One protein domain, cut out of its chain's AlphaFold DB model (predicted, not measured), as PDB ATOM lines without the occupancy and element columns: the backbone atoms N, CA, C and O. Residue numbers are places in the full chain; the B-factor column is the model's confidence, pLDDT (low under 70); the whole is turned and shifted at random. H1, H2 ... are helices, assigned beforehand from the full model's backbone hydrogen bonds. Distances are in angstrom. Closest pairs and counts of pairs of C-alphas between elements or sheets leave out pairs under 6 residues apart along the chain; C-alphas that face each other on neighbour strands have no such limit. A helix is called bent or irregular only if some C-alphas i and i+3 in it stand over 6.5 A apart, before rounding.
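What this domain is: This is residues 25 to 74 of the 146 residues of an uncharacterized protein of Streptomyces sp. 11-1-2 (UniProt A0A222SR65). A long helix, H1, forms one side of an elongated model; beyond its last residue the chain folds back as an extended stretch, residues 43 to 50, which runs through the middle between H1 and the shorter helix H2. After H2, residues 64 to 67 run beside residues 47 to 50. The printed part has 50 residues with two named helices, H1 then H2, and no named strand; its class is all helix. It is only just compact, close to loose, with a radius of gyration of the C-alphas of 11.4 A, and spans 35 by 21 by 13 A.

Where its parts are: H1, residues 25 to 40, measures 23.6 A from C-alpha 25 at (-25.854, 51.179, 3.609) to C-alpha 40. H1 is only just irregular: C-alphas 25 and 28 are 6.6 A apart. H2, residues 53 to 62, measures 14.2 A and ends with C-alpha 62 at (-41.793, 47.629, -6.820).

How they stand to each other: H1 and H2 are apart, with no C-alpha of the one within 8 A of the other. In H2 every O i to N i+4 pair is within hydrogen-bond range; in H1, 11 of 12 are.

The domain as a whole: The two C-alphas farthest apart, those of Gly 42 and Pro 72, are 35.2 A apart. The printed part has no cut, and H1 to H2 is a long link of 12 residues. The mean pLDDT of the printed part is 85.9; residue 25 and residues 70 to 72 are under 70.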
ATOM      1  N   GLY A  25     -26.917  50.639   4.475       59.44
ATOM      2  CA  GLY A  25     -25.854  51.179   3.609       59.44
ATOM      3  C   GLY A  25     -25.396  50.245   2.491       59.44
ATOM      4  O   GLY A  25     -25.025  50.708   1.414       59.44
ATOM      5  N   GLY A  26     -25.410  48.932   2.733       71.12
ATOM      6  CA  GLY A  26     -24.899  47.947   1.778       71.12
ATOM      7  C   GLY A  26     -25.935  47.474   0.761       71.12
ATOM      8  O   GLY A  26     -25.568  47.124  -0.357       71.12
ATOM      9  N   GLU A  27     -27.218  47.466   1.122       73.88
ATOM     10  CA  GLU A  27     -28.257  46.863   0.283       73.88
ATOM     11  C   GLU A  27     -28.543  47.656  -0.988       73.88
ATOM     12  O   GLU A  27     -28.720  47.044  -2.035       73.88
ATOM     13  N   GLU A  28     -28.525  48.990  -0.943       79.81
ATOM     14  CA  GLU A  28     -28.683  49.808  -2.155       79.81
ATOM     15  C   GLU A  28     -27.504  49.598  -3.107       79.81
ATOM     16  O   GLU A  28     -27.685  49.388  -4.306       79.81
ATOM     17  N   GLN A  29     -26.287  49.554  -2.563       83.56
ATOM     18  CA  GLN A  29     -25.092  49.296  -3.356       83.56
ATOM     19  C   GLN A  29     -25.107  47.884  -3.962       83.56
ATOM     20  O   GLN A  29     -24.767  47.712  -5.133       83.56
ATOM     21  N   LEU A  30     -25.554  46.882  -3.204       86.31
ATOM     22  CA  LEU A  30     -25.746  45.517  -3.689       86.31
ATOM     23  C   LEU A  30     -26.854  45.446  -4.748       86.31
ATOM     24  O   LEU A  30     -26.700  44.765  -5.759       86.31
ATOM     25  N   ALA A  31     -27.963  46.152  -4.543       88.44
ATOM     26  CA  ALA A  31     -29.072  46.194  -5.481       88.44
ATOM     27  C   ALA A  31     -28.643  46.822  -6.812       88.44
ATOM     28  O   ALA A  31     -28.993  46.288  -7.865       88.44
ATOM     29  N   GLU A  32     -27.833  47.885  -6.782       89.50
ATOM     30  CA  GLU A  32     -27.233  48.459  -7.988       89.50
ATOM     31  C   GLU A  32     -26.243  47.515  -8.665       89.50
ATOM     32  O   GLU A  32     -26.260  47.375  -9.888       89.50
ATOM     33  N   GLN A  33     -25.411  46.805  -7.902       91.94
ATOM     34  CA  GLN A  33     -24.510  45.797  -8.465       91.94
ATOM     35  C   GLN A  33     -25.288  44.679  -9.165       91.94
ATOM     36  O   GLN A  33     -24.956  44.313 -10.290       91.94
ATOM     37  N   ILE A  34     -26.359  44.175  -8.548       92.56
ATOM     38  CA  ILE A  34     -27.227  43.159  -9.152       92.56
ATOM     39  C   ILE A  34     -27.870  43.700 -10.433       92.56
ATOM     40  O   ILE A  34     -27.848  43.019 -11.457       92.56
ATOM     41  N   ARG A  35     -28.414  44.924 -10.404       94.06
ATOM     42  CA  ARG A  35     -28.987  45.571 -11.596       94.06
ATOM     43  C   ARG A  35     -27.958  45.693 -12.714       94.06
ATOM     44  O   ARG A  35     -28.273  45.362 -13.853       94.06
ATOM     45  N   THR A  36     -26.740  46.103 -12.376       94.69
ATOM     46  CA  THR A  36     -25.626  46.256 -13.320       94.69
ATOM     47  C   THR A  36     -25.275  44.922 -13.971       94.69
ATOM     48  O   THR A  36     -25.310  44.818 -15.192       94.69
ATOM     49  N   VAL A  37     -25.042  43.870 -13.181       97.00
ATOM     50  CA  VAL A  37     -24.688  42.535 -13.697       97.00
ATOM     51  C   VAL A  37     -25.796  41.957 -14.584       97.00
ATOM     52  O   VAL A  37     -25.527  41.347 -15.616       97.00
ATOM     53  N   VAL A  38     -27.066  42.154 -14.216       95.75
ATOM     54  CA  VAL A  38     -28.192  41.672 -15.029       95.75
ATOM     55  C   VAL A  38     -28.336  42.478 -16.326       95.75
ATOM     56  O   VAL A  38     -28.630  41.895 -17.372       95.75
ATOM     57  N   ALA A  39     -28.065  43.785 -16.285       95.44
ATOM     58  CA  ALA A  39     -28.036  44.643 -17.467       95.44
ATOM     59  C   ALA A  39     -26.891  44.277 -18.422       95.44
ATOM     60  O   ALA A  39     -27.108  44.226 -19.631       95.44
ATOM     61  N   GLU A  40     -25.708  43.947 -17.900       96.31
ATOM     62  CA  GLU A  40     -24.581  43.427 -18.686       96.31
ATOM     63  C   GLU A  40     -24.926  42.105 -19.386       96.31
ATOM     64  O   GLU A  40     -24.476  41.853 -20.502       96.31
ATOM     65  N   ALA A  41     -25.795  41.289 -18.783       96.31
ATOM     66  CA  ALA A  41     -26.346  40.086 -19.404       96.31
ATOM     67  C   ALA A  41     -27.471  40.368 -20.428       96.31
ATOM     68  O   ALA A  41     -28.011  39.429 -21.013       96.31
ATOM     69  N   GLY A  42     -27.830  41.635 -20.661       96.38
ATOM     70  CA  GLY A  42     -28.841  42.059 -21.635       96.38
ATOM     71  C   GLY A  42     -30.281  42.061 -21.114       96.38
ATOM     72  O   GLY A  42     -31.213  42.151 -21.914       96.38
ATOM     73  N   PHE A  43     -30.491  41.964 -19.799       96.94
ATOM     74  CA  PHE A  43     -31.821  41.922 -19.190       96.94
ATOM     75  C   PHE A  43     -32.054  43.096 -18.236       96.94
ATOM     76  O   PHE A  43     -31.140  43.616 -17.608       96.94
ATOM     77  N   SER A  44     -33.313  43.494 -18.066       92.19
ATOM     78  CA  SER A  44     -33.715  44.426 -17.008       92.19
ATOM     79  C   SER A  44     -34.281  43.660 -15.815       92.19
ATOM     80  O   SER A  44     -35.159  42.812 -15.998       92.19
ATOM     81  N   CYS A  45     -33.861  43.996 -14.597       93.75
ATOM     82  CA  CYS A  45     -34.441  43.448 -13.372       93.75
ATOM     83  C   CYS A  45     -34.871  44.546 -12.396       93.75
ATOM     84  O   CYS A  45     -34.475  45.706 -12.499       93.75
ATOM     85  N   ARG A  46     -35.704  44.154 -11.430       93.81
ATOM     86  CA  ARG A  46     -35.991  44.939 -10.229       93.81
ATOM     87  C   ARG A  46     -35.524  44.150  -9.016       93.81
ATOM     88  O   ARG A  46     -35.641  42.927  -8.996       93.81
ATOM     89  N   VAL A  47     -35.016  44.871  -8.026       91.88
ATOM     90  CA  VAL A  47     -34.494  44.322  -6.773       91.88
ATOM     91  C   VAL A  47     -35.247  44.982  -5.628       91.88
ATOM     92  O   VAL A  47     -35.554  46.168  -5.707       91.88
ATOM     93  N   GLY A  48     -35.566  44.223  -4.588       90.62
ATOM     94  CA  GLY A  48     -36.150  44.773  -3.374       90.62
ATOM     95  C   GLY A  48     -35.904  43.879  -2.169       90.62
ATOM     96  O   GLY A  48     -35.679  42.679  -2.331       90.62
ATOM     97  N   ALA A  49     -35.940  44.481  -0.984       87.69
ATOM     98  CA  ALA A  49     -35.606  43.856   0.295       87.69
ATOM     99  C   ALA A  49     -36.605  44.282   1.381       87.69
ATOM    100  O   ALA A  49     -37.204  45.353   1.276       87.69
ATOM    101  N   ALA A  50     -36.823  43.418   2.376       87.69
ATOM    102  CA  ALA A  50     -37.626  43.675   3.575       87.69
ATOM    103  C   ALA A  50     -37.355  42.590   4.638       87.69
ATOM    104  O   ALA A  50     -36.854  41.517   4.297       87.69
ATOM    105  N   ASP A  51     -37.805  42.796   5.886       83.88
ATOM    106  CA  ASP A  51     -37.602  41.836   6.993       83.88
ATOM    107  C   ASP A  51     -38.281  40.464   6.769       83.88
ATOM    108  O   ASP A  51     -37.950  39.481   7.430       83.88
ATOM    109  N   THR A  52     -39.290  40.381   5.889       84.25
ATOM    110  CA  THR A  52     -40.076  39.154   5.667       84.25
ATOM    111  C   THR A  52     -40.172  38.791   4.193       84.25
ATOM    112  O   THR A  52     -40.207  39.665   3.333       84.25
ATOM    113  N   LEU A  53     -40.297  37.494   3.888       87.31
ATOM    114  CA  LEU A  53     -40.348  36.993   2.509       87.31
ATOM    115  C   LEU A  53     -41.484  37.614   1.680       87.31
ATOM    116  O   LEU A  53     -41.271  37.987   0.529       87.31
ATOM    117  N   PHE A  54     -42.686  37.733   2.255       85.81
ATOM    118  CA  PHE A  54     -43.823  38.335   1.555       85.81
ATOM    119  C   PHE A  54     -43.559  39.808   1.236       85.81
ATOM    120  O   PHE A  54     -43.737  40.234   0.093       85.81
ATOM    121  N   ALA A  55     -43.084  40.572   2.223       86.62
ATOM    122  CA  ALA A  55     -42.746  41.972   2.025       86.62
ATOM    123  C   ALA A  55     -41.577  42.141   1.046       86.62
ATOM    124  O   ALA A  55     -41.652  43.013   0.193       86.62
ATOM    125  N   ALA A  56     -40.561  41.276   1.086       88.50
ATOM    126  CA  ALA A  56     -39.412  41.321   0.185       88.50
ATOM    127  C   ALA A  56     -39.819  41.014  -1.261       88.50
ATOM    128  O   ALA A  56     -39.443  41.735  -2.183       88.50
ATOM    129  N   ALA A  57     -40.666  40.003  -1.476       88.94
ATOM    130  CA  ALA A  57     -41.225  39.713  -2.794       88.94
ATOM    131  C   ALA A  57     -42.057  40.893  -3.321       88.94
ATOM    132  O   ALA A  57     -41.962  41.260  -4.494       88.94
ATOM    133  N   LEU A  58     -42.856  41.520  -2.457       89.00
ATOM    134  CA  LEU A  58     -43.642  42.696  -2.814       89.00
ATOM    135  C   LEU A  58     -42.766  43.920  -3.112       89.00
ATOM    136  O   LEU A  58     -43.010  44.633  -4.086       89.00
ATOM    137  N   ALA A  59     -41.717  44.121  -2.324       89.75
ATOM    138  CA  ALA A  59     -40.728  45.170  -2.497       89.75
ATOM    139  C   ALA A  59     -39.950  44.986  -3.807       89.75
ATOM    140  O   ALA A  59     -39.824  45.934  -4.579       89.75
ATOM    141  N   ALA A  60     -39.556  43.758  -4.156       90.94
ATOM    142  CA  ALA A  60     -38.902  43.442  -5.427       90.94
ATOM    143  C   ALA A  60     -39.802  43.720  -6.640       90.94
ATOM    144  O   ALA A  60     -39.343  44.242  -7.656       90.94
ATOM    145  N   ARG A  61     -41.115  43.468  -6.531       88.31
ATOM    146  CA  ARG A  61     -42.086  43.845  -7.577       88.31
ATOM    147  C   ARG A  61     -42.205  45.357  -7.760       88.31
ATOM    148  O   ARG A  61     -42.686  45.782  -8.809       88.31
ATOM    149  N   ARG A  62     -41.785  46.158  -6.780       88.88
ATOM    150  CA  ARG A  62     -41.793  47.629  -6.820       88.88
ATOM    151  C   ARG A  62     -40.410  48.241  -7.032       88.88
ATOM    152  O   ARG A  62     -40.346  49.395  -7.429       88.88
ATOM    153  N   GLY A  63     -39.338  47.475  -6.842       88.94
ATOM    154  CA  GLY A  63     -37.968  47.983  -6.876       88.94
ATOM    155  C   GLY A  63     -37.595  48.788  -5.627       88.94
ATOM    156  O   GLY A  63     -36.920  49.799  -5.761       88.94
ATOM    157  N   LEU A  64     -38.107  48.414  -4.448       89.31
ATOM    158  CA  LEU A  64     -37.936  49.171  -3.201       89.31
ATOM    159  C   LEU A  64     -37.133  48.380  -2.166       89.31
ATOM    160  O   LEU A  64     -37.289  47.165  -2.061       89.31
ATOM    161  N   LEU A  65     -36.338  49.079  -1.360       88.06
ATOM    162  CA  LEU A  65     -35.720  48.543  -0.147       88.06
ATOM    163  C   LEU A  65     -36.521  49.049   1.057       88.06
ATOM    164  O   LEU A  65     -36.666  50.257   1.246       88.06
ATOM    165  N   VAL A  66     -37.118  48.131   1.817       83.81
ATOM    166  CA  VAL A  66     -37.967  48.452   2.967       83.81
ATOM    167  C   VAL A  66     -37.098  48.507   4.221       83.81
ATOM    168  O   VAL A  66     -36.468  47.502   4.541       83.81
ATOM    169  N   PRO A  67     -37.097  49.639   4.949       77.56
ATOM    170  CA  PRO A  67     -36.428  49.764   6.235       77.56
ATOM    171  C   PRO A  67     -36.821  48.686   7.244       77.56
ATOM    172  O   PRO A  67     -38.001  48.337   7.368       77.56
ATOM    173  N   ASP A  68     -35.851  48.269   8.050       71.12
ATOM    174  CA  ASP A  68     -36.097  47.384   9.182       71.12
ATOM    175  C   ASP A  68     -37.147  47.975  10.127       71.12
ATOM    176  O   ASP A  68     -37.105  49.148  10.511       71.12
ATOM    177  N   GLY A  69     -38.117  47.150  10.511       71.00
ATOM    178  CA  GLY A  69     -39.213  47.560  11.389       71.00
ATOM    179  C   GLY A  69     -40.342  48.333  10.697       71.00
ATOM    180  O   GLY A  69     -41.410  48.447  11.290       71.00
ATOM    181  N   ALA A  70     -40.180  48.768   9.439       68.56
ATOM    182  CA  ALA A  70     -41.273  49.320   8.619       68.56
ATOM    183  C   ALA A  70     -42.071  48.227   7.880       68.56
ATOM    184  O   ALA A  70     -43.109  48.488   7.265       68.56
ATOM    185  N   THR A  71     -41.619  46.974   7.965       66.88
ATOM    186  CA  THR A  71     -42.222  45.818   7.294       66.88
ATOM    187  C   THR A  71     -43.711  45.567   7.592       66.88
ATOM    188  O   THR A  71     -44.401  45.160   6.660       66.88
ATOM    189  N   PRO A  72     -44.266  45.772   8.805       67.00
ATOM    190  CA  PRO A  72     -45.702  45.573   9.028       67.00
ATOM    191  C   PRO A  72     -46.567  46.689   8.423       67.00
ATOM    192  O   PRO A  72     -47.706  46.433   8.036       67.00
ATOM    193  N   GLU A  73     -46.034  47.903   8.294       73.31
ATOM    194  CA  GLU A  73     -46.746  49.053   7.723       73.31
ATOM    195  C   GLU A  73     -46.678  49.058   6.192       73.31
ATOM    196  O   GLU A  73     -47.650  49.409   5.522       73.31
ATOM    197  N   PHE A  74     -45.560  48.592   5.629       78.00
ATOM    198  CA  PHE A  74     -45.294  48.579   4.191       78.00
ATOM    199  C   PHE A  74     -46.392  47.907   3.336       78.00
ATOM    200  O   PHE A  74     -46.845  48.527   2.373       78.00
TER     201      PHE A  74